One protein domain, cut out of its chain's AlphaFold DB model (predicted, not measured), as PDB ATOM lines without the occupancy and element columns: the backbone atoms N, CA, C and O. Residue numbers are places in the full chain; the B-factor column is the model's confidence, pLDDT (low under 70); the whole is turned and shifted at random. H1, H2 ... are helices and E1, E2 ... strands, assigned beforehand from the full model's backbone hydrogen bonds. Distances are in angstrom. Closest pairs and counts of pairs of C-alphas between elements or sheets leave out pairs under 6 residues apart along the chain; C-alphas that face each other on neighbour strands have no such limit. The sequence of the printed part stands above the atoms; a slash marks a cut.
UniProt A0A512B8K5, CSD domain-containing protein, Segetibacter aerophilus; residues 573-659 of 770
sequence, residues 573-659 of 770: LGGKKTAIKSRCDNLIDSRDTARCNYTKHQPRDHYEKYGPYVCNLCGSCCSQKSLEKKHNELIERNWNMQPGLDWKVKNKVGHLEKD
ATOM      1  N   LEU A 573     -42.626  39.258 -23.199       72.50
ATOM      2  CA  LEU A 573     -41.416  39.372 -22.376       72.50
ATOM      3  C   LEU A 573     -40.145  38.886 -23.099       72.50
ATOM      4  O   LEU A 573     -39.041  39.010 -22.568       72.50
ATOM      5  N   GLY A 574     -40.287  38.320 -24.300       64.75
ATOM      6  CA  GLY A 574     -39.196  37.770 -25.096       64.75
ATOM      7  C   GLY A 574     -38.197  38.841 -25.541       64.75
ATOM      8  O   GLY A 574     -38.442  39.567 -26.505       64.75
ATOM      9  N   GLY A 575     -37.050  38.887 -24.856       59.38
ATOM     10  CA  GLY A 575     -35.829  39.557 -25.308       59.38
ATOM     11  C   GLY A 575     -35.217  40.527 -24.295       59.38
ATOM     12  O   GLY A 575     -35.603  41.693 -24.248       59.38
ATOM     13  N   LYS A 576     -34.180  40.094 -23.560       45.31
ATOM     14  CA  LYS A 576     -33.170  41.010 -22.998       45.31
ATOM     15  C   LYS A 576     -31.748  40.441 -23.100       45.31
ATOM     16  O   LYS A 576     -31.490  39.322 -22.669       45.31
ATOM     17  N   LYS A 577     -30.854  41.323 -23.577       37.06
ATOM     18  CA  LYS A 577     -29.375  41.309 -23.586       37.06
ATOM     19  C   LYS A 577     -28.686  40.484 -24.687       37.06
ATOM     20  O   LYS A 577     -28.389  39.316 -24.484       37.06
ATOM     21  N   THR A 578     -28.452  41.126 -25.838       35.00
ATOM     22  CA  THR A 578     -27.142  41.573 -26.390       35.00
ATOM     23  C   THR A 578     -27.403  42.362 -27.692       35.00
ATOM     24  O   THR A 578     -28.541  42.376 -28.165       35.00
ATOM     25  N   ALA A 579     -26.393  43.049 -28.247       32.28
ATOM     26  CA  ALA A 579     -26.482  44.024 -29.351       32.28
ATOM     27  C   ALA A 579     -27.170  43.549 -30.658       32.28
ATOM     28  O   ALA A 579     -27.420  44.367 -31.538       32.28
ATOM     29  N   ILE A 580     -27.502  42.256 -30.788       35.06
ATOM     30  CA  ILE A 580     -28.037  41.636 -32.015       35.06
ATOM     31  C   ILE A 580     -29.313  40.789 -31.750       35.06
ATOM     32  O   ILE A 580     -29.850  40.156 -32.655       35.06
ATOM     33  N   LYS A 581     -29.901  40.793 -30.539       44.91
ATOM     34  CA  LYS A 581     -31.170  40.066 -30.278       44.91
ATOM     35  C   LYS A 581     -32.411  40.876 -30.675       44.91
ATOM     36  O   LYS A 581     -32.614  41.994 -30.203       44.91
ATOM     37  N   SER A 582     -33.300  40.287 -31.481       50.44
ATOM     38  CA  SER A 582     -34.654  40.808 -31.705       50.44
ATOM     39  C   SER A 582     -35.478  40.813 -30.439       50.44
ATOM     40  O   SER A 582     -35.653  39.770 -29.817       50.44
ATOM     41  N   ARG A 583     -36.077  41.957 -30.109       62.09
ATOM     42  CA  ARG A 583     -37.224  41.988 -29.204       62.09
ATOM     43  C   ARG A 583     -38.441  41.463 -29.963       62.09
ATOM     44  O   ARG A 583     -38.715  41.945 -31.059       62.09
ATOM     45  N   CYS A 584     -39.143  40.485 -29.396       70.69
ATOM     46  CA  CYS A 584     -40.474  40.127 -29.873       70.69
ATOM     47  C   CYS A 584     -41.413  41.298 -29.551       70.69
ATOM     48  O   CYS A 584     -41.554  41.669 -28.387       70.69
ATOM     49  N   ASP A 585     -42.019  41.901 -30.569       69.06
ATOM     50  CA  ASP A 585     -42.933  43.045 -30.451       69.06
ATOM     51  C   ASP A 585     -44.408  42.620 -30.418       69.06
ATOM     52  O   ASP A 585     -45.311  43.454 -30.474       69.06
ATOM     53  N   ASN A 586     -44.664  41.317 -30.299       79.25
ATOM     54  CA  ASN A 586     -46.010  40.784 -30.307       79.25
ATOM     55  C   ASN A 586     -46.811  41.180 -29.056       79.25
ATOM     56  O   ASN A 586     -46.298  41.156 -27.929       79.25
ATOM     57  N   LEU A 587     -48.096  41.460 -29.269       84.56
ATOM     58  CA  LEU A 587     -49.090  41.604 -28.218       84.56
ATOM     59  C   LEU A 587     -49.648  40.219 -27.867       84.56
ATOM     60  O   LEU A 587     -50.039  39.441 -28.733       84.56
ATOM     61  N   ILE A 588     -49.648  39.899 -26.582       86.94
ATOM     62  CA  ILE A 588     -50.261  38.702 -26.025       86.94
ATOM     63  C   ILE A 588     -51.711  39.045 -25.710       86.94
ATOM     64  O   ILE A 588     -51.955  39.934 -24.901       86.94
ATOM     65  N   ASP A 589     -52.638  38.313 -26.318       91.31
ATOM     66  CA  ASP A 589     -54.072  38.373 -26.050       91.31
ATOM     67  C   ASP A 589     -54.527  37.018 -25.509       91.31
ATOM     68  O   ASP A 589     -54.408  36.004 -26.196       91.31
ATOM     69  N   SER A 590     -55.033  36.984 -24.274       90.75
ATOM     70  CA  SER A 590     -55.451  35.741 -23.610       90.75
ATOM     71  C   SER A 590     -56.543  34.962 -24.330       90.75
ATOM     72  O   SER A 590     -56.781  33.810 -23.988       90.75
ATOM     73  N   ARG A 591     -57.243  35.581 -25.282       91.00
ATOM     74  CA  ARG A 591     -58.251  34.899 -26.104       91.00
ATOM     75  C   ARG A 591     -57.619  34.009 -27.173       91.00
ATOM     76  O   ARG A 591     -58.274  33.094 -27.653       91.00
ATOM     77  N   ASP A 592     -56.358  34.266 -27.522       91.06
ATOM     78  CA  ASP A 592     -55.621  33.551 -28.570       91.06
ATOM     79  C   ASP A 592     -54.546  32.616 -28.011       91.06
ATOM     80  O   ASP A 592     -53.818  31.974 -28.773       91.06
ATOM     81  N   THR A 593     -54.377  32.586 -26.689       90.88
ATOM     82  CA  THR A 593     -53.272  31.874 -26.061       90.88
ATOM     83  C   THR A 593     -53.586  31.385 -24.650       90.88
ATOM     84  O   THR A 593     -54.406  31.949 -23.931       90.88
ATOM     85  N   ALA A 594     -52.881  30.343 -24.237       90.06
ATOM     86  CA  ALA A 594     -52.952  29.711 -22.937       90.06
ATOM     87  C   ALA A 594     -51.854  30.222 -21.997       90.06
ATOM     88  O   ALA A 594     -50.838  30.794 -22.404       90.06
ATOM     89  N   ARG A 595     -52.057  29.993 -20.701       88.06
ATOM     90  CA  ARG A 595     -51.050  30.228 -19.661       88.06
ATOM     91  C   ARG A 595     -50.014  29.120 -19.686       88.06
ATOM     92  O   ARG A 595     -50.388  27.971 -19.882       88.06
ATOM     93  N   CYS A 596     -48.741  29.438 -19.459       86.88
ATOM     94  CA  CYS A 596     -47.751  28.384 -19.271       86.88
ATOM     95  C   CYS A 596     -48.076  27.568 -18.017       86.88
ATOM     96  O   CYS A 596     -48.532  28.099 -17.003       86.88
ATOM     97  N   ASN A 597     -47.843  26.269 -18.110       81.94
ATOM     98  CA  ASN A 597     -48.062  25.322 -17.041       81.94
ATOM     99  C   ASN A 597     -46.736  25.049 -16.313       81.94
ATOM    100  O   ASN A 597     -45.714  24.806 -16.953       81.94
ATOM    101  N   TYR A 598     -46.764  25.050 -14.980       78.19
ATOM    102  CA  TYR A 598     -45.621  24.703 -14.137       78.19
ATOM    103  C   TYR A 598     -45.579  23.231 -13.694       78.19
ATOM    104  O   TYR A 598     -44.773  22.912 -12.829       78.19
ATOM    105  N   THR A 599     -46.388  22.317 -14.247       74.88
ATOM    106  CA  THR A 599     -46.430  20.894 -13.832       74.88
ATOM    107  C   THR A 599     -45.048  20.228 -13.807       74.88
ATOM    108  O   THR A 599     -44.781  19.442 -12.902       74.88
ATOM    109  N   LYS A 600     -44.130  20.596 -14.714       71.56
ATOM    110  CA  LYS A 600     -42.725  20.133 -14.716       71.56
ATOM    111  C   LYS A 600     -41.986  20.405 -13.396       71.56
ATOM    112  O   LYS A 600     -41.055  19.692 -13.048       71.56
ATOM    113  N   HIS A 601     -42.407  21.429 -12.660       72.31
ATOM    114  CA  HIS A 601     -41.824  21.855 -11.391       72.31
ATOM    115  C   HIS A 601     -42.556  21.305 -10.158       72.31
ATOM    116  O   HIS A 601     -42.238  21.731  -9.054       72.31
ATOM    117  N   GLN A 602     -43.522  20.392 -10.335       72.50
ATOM    118  CA  GLN A 602     -44.275  19.742  -9.250       72.50
ATOM    119  C   GLN A 602     -44.796  20.745  -8.192       72.50
ATOM    120  O   GLN A 602     -44.399  20.694  -7.025       72.50
ATOM    121  N   PRO A 603     -45.645  21.710  -8.593       70.12
ATOM    122  CA  PRO A 603     -46.145  22.733  -7.683       70.12
ATOM    123  C   PRO A 603     -46.970  22.131  -6.543       70.12
ATOM    124  O   PRO A 603     -47.706  21.166  -6.731       70.12
ATOM    125  N   ARG A 604     -46.868  22.740  -5.358       65.06
ATOM    126  CA  ARG A 604     -47.801  22.499  -4.246       65.06
ATOM    127  C   ARG A 604     -49.078  23.329  -4.453       65.06
ATOM    128  O   ARG A 604     -49.069  24.264  -5.247       65.06
ATOM    129  N   ASP A 605     -50.167  22.976  -3.776       64.62
ATOM    130  CA  ASP A 605     -51.390  23.792  -3.637       64.62
ATOM    131  C   ASP A 605     -52.002  24.344  -4.945       64.62
ATOM    132  O   ASP A 605     -52.468  25.483  -5.006       64.62
ATOM    133  N   HIS A 606     -52.009  23.545  -6.015       63.38
ATOM    134  CA  HIS A 606     -52.583  23.904  -7.319       63.38
ATOM    135  C   HIS A 606     -51.946  25.126  -8.022       63.38
ATOM    136  O   HIS A 606     -52.570  25.775  -8.877       63.38
ATOM    137  N   TYR A 607     -50.692  25.474  -7.693       64.50
ATOM    138  CA  TYR A 607     -50.020  26.634  -8.290       64.50
ATOM    139  C   TYR A 607     -49.695  26.482  -9.797       64.50
ATOM    140  O   TYR A 607     -49.313  27.471 -10.438       64.50
ATOM    141  N   GLU A 608     -49.895  25.298 -10.399       56.31
ATOM    142  CA  GLU A 608     -49.682  25.004 -11.827       56.31
ATOM    143  C   GLU A 608     -50.479  25.908 -12.779       56.31
ATOM    144  O   GLU A 608     -50.015  26.187 -13.886       56.31
ATOM    145  N   LYS A 609     -51.643  26.422 -12.350       58.94
ATOM    146  CA  LYS A 609     -52.569  27.206 -13.195       58.94
ATOM    147  C   LYS A 609     -52.230  28.703 -13.306       58.94
ATOM    148  O   LYS A 609     -52.866  29.422 -14.078       58.94
ATOM    149  N   TYR A 610     -51.227  29.198 -12.574       66.12
ATOM    150  CA  TYR A 610     -50.936  30.640 -12.449       66.12
ATOM    151  C   TYR A 610     -49.737  31.133 -13.275       66.12
ATOM    152  O   TYR A 610     -49.077  32.113 -12.899       66.12
ATOM    153  N   GLY A 611     -49.406  30.470 -14.381       77.38
ATOM    154  CA  GLY A 611     -48.426  30.987 -15.334       77.38
ATOM    155  C   GLY A 611     -48.901  32.257 -16.057       77.38
ATOM    156  O   GLY A 611     -50.112  32.488 -16.192       77.38
ATOM    157  N   PRO A 612     -47.973  33.115 -16.520       82.44
ATOM    158  CA  PRO A 612     -48.267  34.109 -17.545       82.44
ATOM    159  C   PRO A 612     -48.732  33.457 -18.848       82.44
ATOM    160  O   PRO A 612     -48.401  32.309 -19.148       82.44
ATOM    161  N   TYR A 613     -49.471  34.220 -19.644       88.00
ATOM    162  CA  TYR A 613     -49.862  33.823 -20.990       88.00
ATOM    163  C   TYR A 613     -48.639  33.652 -21.898       88.00
ATOM    164  O   TYR A 613     -47.699  34.448 -21.864       88.00
ATOM    165  N   VAL A 614     -48.648  32.588 -22.697       87.25
ATOM    166  CA  VAL A 614     -47.579  32.260 -23.638       87.25
ATOM    167  C   VAL A 614     -47.696  33.161 -24.864       87.25
ATOM    168  O   VAL A 614     -48.778  33.382 -25.401       87.25
ATOM    169  N   CYS A 615     -46.582  33.689 -25.357       85.38
ATOM    170  CA  CYS A 615     -46.595  34.429 -26.608       85.38
ATOM    171  C   CYS A 615     -46.871  33.486 -27.789       85.38
ATOM    172  O   CYS A 615     -46.044  32.630 -28.096       85.38
ATOM    173  N   ASN A 616     -47.976  33.695 -28.507       83.50
ATOM    174  CA  ASN A 616     -48.323  32.922 -29.706       83.50
ATOM    175  C   ASN A 616     -47.395  33.166 -30.913       83.50
ATOM    176  O   ASN A 616     -47.513  32.472 -31.917       83.50
ATOM    177  N   LEU A 617     -46.460  34.122 -30.820       76.62
ATOM    178  CA  LEU A 617     -45.417  34.328 -31.827       76.62
ATOM    179  C   LEU A 617     -44.104  33.637 -31.470       76.62
ATOM    180  O   LEU A 617     -43.578  32.911 -32.301       76.62
ATOM    181  N   CYS A 618     -43.541  33.891 -30.282       75.50
ATOM    182  CA  CYS A 618     -42.178  33.453 -29.936       75.50
ATOM    183  C   CYS A 618     -42.114  32.308 -28.902       75.50
ATOM    184  O   CYS A 618     -41.010  31.894 -28.522       75.50
ATOM    185  N   GLY A 619     -43.272  31.865 -28.391       78.88
ATOM    186  CA  GLY A 619     -43.420  30.803 -27.388       78.88
ATOM    187  C   GLY A 619     -42.888  31.143 -25.989       78.88
ATOM    188  O   GLY A 619     -42.929  30.313 -25.084       78.88
ATOM    189  N   SER A 620     -42.386  32.366 -25.790       81.81
ATOM    190  CA  SER A 620     -41.886  32.847 -24.500       81.81
ATOM    191  C   SER A 620     -43.038  33.229 -23.569       81.81
ATOM    192  O   SER A 620     -44.029  33.804 -24.020       81.81
ATOM    193  N   CYS A 621     -42.889  32.954 -22.271       83.44
ATOM    194  CA  CYS A 621     -43.927  33.199 -21.265       83.44
ATOM    195  C   CYS A 621     -43.407  33.931 -20.015       83.44
ATOM    196  O   CYS A 621     -43.713  35.106 -19.848       83.44
ATOM    197  N   CYS A 622     -42.624  33.286 -19.141       83.88
ATOM    198  CA  CYS A 622     -42.182  33.842 -17.854       83.88
ATOM    199  C   CYS A 622     -40.658  34.013 -17.773       83.88
ATOM    200  O   CYS A 622     -39.907  33.173 -18.253       83.88
ATOM    201  N   SER A 623     -40.209  35.100 -17.137       84.56
ATOM    202  CA  SER A 623     -38.795  35.390 -16.861       84.56
ATOM    203  C   SER A 623     -38.519  35.267 -15.371       84.56
ATOM    204  O   SER A 623     -39.196  35.907 -14.565       84.56
ATOM    205  N   GLN A 624     -37.500  34.487 -15.018       87.00
ATOM    206  CA  GLN A 624     -37.012  34.337 -13.654       87.00
ATOM    207  C   GLN A 624     -36.575  35.689 -13.086       87.00
ATOM    208  O   GLN A 624     -37.002  36.063 -11.996       87.00
ATOM    209  N   LYS A 625     -35.828  36.482 -13.865       84.62
ATOM    210  CA  LYS A 625     -35.377  37.816 -13.442       84.62
ATOM    211  C   LYS A 625     -36.544  38.768 -13.188       84.62
ATOM    212  O   LYS A 625     -36.493  39.581 -12.270       84.62
ATOM    213  N   SER A 626     -37.602  38.694 -13.999       82.44
ATOM    214  CA  SER A 626     -38.815  39.492 -13.786       82.44
ATOM    215  C   SER A 626     -39.585  39.069 -12.533       82.44
ATOM    216  O   SER A 626     -40.143  39.937 -11.861       82.44
ATOM    217  N   LEU A 627     -39.628  37.769 -12.223       84.06
ATOM    218  CA  LEU A 627     -40.262  37.248 -11.008       84.06
ATOM    219  C   LEU A 627     -39.500  37.693  -9.752       84.06
ATOM    220  O   LEU A 627     -40.122  38.228  -8.840       84.06
ATOM    221  N   GLU A 628     -38.173  37.549  -9.746       88.25
ATOM    222  CA  GLU A 628     -37.287  37.997  -8.660       88.25
ATOM    223  C   GLU A 628     -37.398  39.503  -8.429       88.25
ATOM    224  O   GLU A 628     -37.617  39.943  -7.305       88.25
ATOM    225  N   LYS A 629     -37.335  40.301  -9.504       85.50
ATOM    226  CA  LYS A 629     -37.490  41.755  -9.408       85.50
ATOM    227  C   LYS A 629     -38.818  42.135  -8.747       85.50
ATOM    228  O   LYS A 629     -38.831  42.969  -7.851       85.50
ATOM    229  N   LYS A 630     -39.926  41.522  -9.177       81.88
ATOM    230  CA  LYS A 630     -41.251  41.797  -8.608       81.88
ATOM    231  C   LYS A 630     -41.340  41.370  -7.139       81.88
ATOM    232  O   LYS A 630     -41.939  42.083  -6.346       81.88
ATOM    233  N   HIS A 631     -40.784  40.212  -6.788       87.50
ATOM    234  CA  HIS A 631     -40.763  39.705  -5.411       87.50
ATOM    235  C   HIS A 631     -39.983  40.646  -4.482       87.50
ATOM    236  O   HIS A 631     -40.537  41.071  -3.472       87.50
ATOM    237  N   ASN A 632     -38.786  41.075  -4.892       87.50
ATOM    238  CA  ASN A 632     -37.970  42.027  -4.135       87.50
ATOM    239  C   ASN A 632     -38.671  43.384  -3.971       87.50
ATOM    240  O   ASN A 632     -38.751  43.891  -2.859       87.50
ATOM    241  N   GLU A 633     -39.256  43.937  -5.043       85.06
ATOM    242  CA  GLU A 633     -39.999  45.207  -4.984       85.06
ATOM    243  C   GLU A 633     -41.190  45.153  -4.010       85.06
ATOM    244  O   GLU A 633     -41.497  46.151  -3.359       85.06
ATOM    245  N   LEU A 634     -41.880  44.009  -3.906       84.06
ATOM    246  CA  LEU A 634     -42.988  43.831  -2.961       84.06
ATOM    247  C   LEU A 634     -42.497  43.747  -1.512       84.06
ATOM    248  O   LEU A 634     -43.129  44.337  -0.638       84.06
ATOM    249  N   ILE A 635     -41.370  43.070  -1.266       86.00
ATOM    250  CA  ILE A 635     -40.743  42.997   0.063       86.00
ATOM    251  C   ILE A 635     -40.253  44.378   0.502       86.00
ATOM    252  O   ILE A 635     -40.606  44.829   1.588       86.00
ATOM    253  N   GLU A 636     -39.497  45.076  -0.351       88.44
ATOM    254  CA  GLU A 636     -38.948  46.410  -0.061       88.44
ATOM    255  C   GLU A 636     -40.042  47.434   0.265       88.44
ATOM    256  O   GLU A 636     -39.850  48.312   1.102       88.44
ATOM    257  N   ARG A 637     -41.208  47.322  -0.382       83.56
ATOM    258  CA  ARG A 637     -42.350  48.226  -0.173       83.56
ATOM    259  C   ARG A 637     -43.310  47.772   0.925       83.56
ATOM    260  O   ARG A 637     -44.306  48.457   1.152       83.56
ATOM    261  N   ASN A 638     -43.041  46.638   1.573       82.38
ATOM    262  CA  ASN A 638     -43.933  45.997   2.541       82.38
ATOM    263  C   ASN A 638     -45.364  45.797   1.992       82.38
ATOM    264  O   ASN A 638     -46.360  46.091   2.652       82.38
ATOM    265  N   TRP A 639     -45.468  45.368   0.731       80.69
ATOM    266  CA  TRP A 639     -46.736  45.099   0.049       80.69
ATOM    267  C   TRP A 639     -47.101  43.614   0.111       80.69
ATOM    268  O   TRP A 639     -46.241  42.742   0.220       80.69
ATOM    269  N   ASN A 640     -48.395  43.315  -0.032       78.00
ATOM    270  CA  ASN A 640     -48.894  41.942  -0.012       78.00
ATOM    271  C   ASN A 640     -48.270  41.095  -1.134       78.00
ATOM    272  O   ASN A 640     -48.371  41.422  -2.322       78.00
ATOM    273  N   MET A 641     -47.663  39.970  -0.750       75.25
ATOM    274  CA  MET A 641     -47.085  39.000  -1.678       75.25
ATOM    275  C   MET A 641     -48.192  38.282  -2.457       75.25
ATOM    276  O   MET A 641     -49.171  37.810  -1.882       75.25
ATOM    277  N   GLN A 642     -48.029  38.152  -3.775       72.69
ATOM    278  CA  GLN A 642     -48.971  37.373  -4.578       72.69
ATOM    279  C   GLN A 642     -48.890  35.874  -4.234       72.69
ATOM    280  O   GLN A 642     -47.774  35.352  -4.109       72.69
ATOM    281  N   PRO A 643     -50.027  35.150  -4.198       73.12
ATOM    282  CA  PRO A 643     -50.036  33.702  -4.018       73.12
ATOM    283  C   PRO A 643     -49.091  32.988  -4.995       73.12
ATOM    284  O   PRO A 643     -49.111  33.217  -6.210       73.12
ATOM    285  N   GLY A 644     -48.214  32.150  -4.444       77.38
ATOM    286  CA  GLY A 644     -47.238  31.364  -5.196       77.38
ATOM    287  C   GLY A 644     -46.038  32.137  -5.764       77.38
ATOM    288  O   GLY A 644     -45.158  31.492  -6.326       77.38
ATOM    289  N   LEU A 645     -45.934  33.472  -5.644       81.81
ATOM    290  CA  LEU A 645     -44.770  34.217  -6.168       81.81
ATOM    291  C   LEU A 645     -43.468  33.836  -5.449       81.81
ATOM    292  O   LEU A 645     -42.463  33.583  -6.109       81.81
ATOM    293  N   ASP A 646     -43.506  33.721  -4.123       83.81
ATOM    294  CA  ASP A 646     -42.361  33.279  -3.317       83.81
ATOM    295  C   ASP A 646     -41.890  31.867  -3.714       83.81
ATOM    296  O   ASP A 646     -40.706  31.639  -3.964       83.81
ATOM    297  N   TRP A 647     -42.836  30.939  -3.896       85.06
ATOM    298  CA  TRP A 647     -42.547  29.592  -4.390       85.06
ATOM    299  C   TRP A 647     -41.919  29.617  -5.792       85.06
ATOM    300  O   TRP A 647     -40.915  28.942  -6.021       85.06
ATOM    301  N   LYS A 648     -42.462  30.423  -6.717       84.62
ATOM    302  CA  LYS A 648     -41.954  30.556  -8.095       84.62
ATOM    303  C   LYS A 648     -40.504  31.049  -8.119       84.62
ATOM    304  O   LYS A 648     -39.697  30.518  -8.882       84.62
ATOM    305  N   VAL A 649     -40.176  32.037  -7.283       86.31
ATOM    306  CA  VAL A 649     -38.815  32.580  -7.168       86.31
ATOM    307  C   VAL A 649     -37.864  31.533  -6.592       86.31
ATOM    308  O   VAL A 649     -36.863  31.223  -7.237       86.31
ATOM    309  N   LYS A 650     -38.213  30.917  -5.452       86.31
ATOM    310  CA  LYS A 650     -37.387  29.892  -4.784       86.31
ATOM    311  C   LYS A 650     -37.093  28.684  -5.678       86.31
ATOM    312  O   LYS A 650     -35.964  28.203  -5.699       86.31
ATOM    313  N   ASN A 651     -38.078  28.227  -6.452       85.44
ATOM    314  CA  ASN A 651     -37.958  27.044  -7.316       85.44
ATOM    315  C   ASN A 651     -37.467  27.357  -8.738       85.44
ATOM    316  O   ASN A 651     -37.417  26.469  -9.587       85.44
ATOM    317  N   LYS A 652     -37.097  28.614  -9.014       86.62
ATOM    318  CA  LYS A 652     -36.563  29.066 -10.304       86.62
ATOM    319  C   LYS A 652     -37.412  28.632 -11.507       86.62
ATOM    320  O   LYS A 652     -36.884  28.087 -12.476       86.62
ATOM    321  N   VAL A 653     -38.727  28.839 -11.452       84.94
ATOM    322  CA  VAL A 653     -39.664  28.358 -12.492       84.94
ATOM    323  C   VAL A 653     -39.754  29.267 -13.726       84.94
ATOM    324  O   VAL A 653     -40.612  29.078 -14.580       84.94
ATOM    325  N   GLY A 654     -38.909  30.296 -13.830       84.12
ATOM    326  CA  GLY A 654     -38.814  31.104 -15.043       84.12
ATOM    327  C   GLY A 654     -38.281  30.299 -16.232       84.12
ATOM    328  O   GLY A 654     -37.205  29.707 -16.151       84.12
ATOM    329  N   HIS A 655     -39.029  30.312 -17.336       83.81
ATOM    330  CA  HIS A 655     -38.736  29.542 -18.549       83.81
ATOM    331  C   HIS A 655     -37.849  30.313 -19.546       83.81
ATOM    332  O   HIS A 655     -37.065  29.716 -20.280       83.81
ATOM    333  N   LEU A 656     -37.934  31.653 -19.577       79.19
ATOM    334  CA  LEU A 656     -37.250  32.492 -20.570       79.19
ATOM    335  C   LEU A 656     -35.725  32.363 -20.502       79.19
ATOM    336  O   LEU A 656     -35.081  32.229 -21.535       79.19
ATOM    337  N   GLU A 657     -35.138  32.428 -19.308       80.81
ATOM    338  CA  GLU A 657     -33.690  32.312 -19.106       80.81
ATOM    339  C   GLU A 657     -33.169  30.887 -19.323       80.81
ATOM    340  O   GLU A 657     -31.971  30.717 -19.529       80.81
ATOM    341  N   LYS A 658     -34.057  29.887 -19.294       77.62
ATOM    342  CA  LYS A 658     -33.750  28.483 -19.598       77.62
ATOM    343  C   LYS A 658     -33.911  28.150 -21.087       77.62
ATOM    344  O   LYS A 658     -33.726  27.001 -21.465       77.62
ATOM    345  N   ASP A 659     -34.282  29.134 -21.914       73.06
ATOM    346  CA  ASP A 659     -34.634  28.960 -23.329       73.06
ATOM    347  C   ASP A 659     -35.753  27.910 -23.570       73.06
ATOM    348  O   ASP A 659     -35.912  27.399 -24.681       73.06
TER     349      ASP A 659
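What this domain is: This is residues 573 to 659 of the 770 residues of the protein "CSD domain-containing protein" of Segetibacter aerophilus (UniProt A0A512B8K5). With little regular structure, this is mostly looping chain, with two helices, H1 and H2, packed steeply on each other toward one end of the longest axis and the loop of residues 573 to 586 reaching toward the other. Between E1 and H1, residues 590 to 623 run out along one side and fold back. The printed part has 87 residues, 22 of them in the named elements E1, H1 and H2, in that order; the class is mostly helix. It is compact, with a radius of gyration of the C-alphas of 13.7 A and spans of 36 by 27 by 22 A.

Where its parts are: E1 is residues 587 to 589, beginning at C-alpha 587 (-49.090, 41.604, -28.218). H1, residues 624 to 636, is 18.3 A long. H2, residues 645 to 650, ends at C-alpha 650 (-37.387, 29.892, -4.784).

How they stand to each other: E1 pairs with no named strand and is apart from H1 and H2. H1 and H2 touch, the closest C-alphas being those of Glu 628 and Val 649, 5.8 A apart. They run opposite ways at a steep tilt of 63 degrees. In H1 and H2 every O i to N i+4 pair is within hydrogen-bond range.

The domain as a whole: The farthest C-alphas, of Ala 579 and Asp 605, are 41.1 A apart. The printed part has no cut. The link from E1 to H1 is long. pLDDT is under 70 at residues 574 to 583, 585 and 604 to 610.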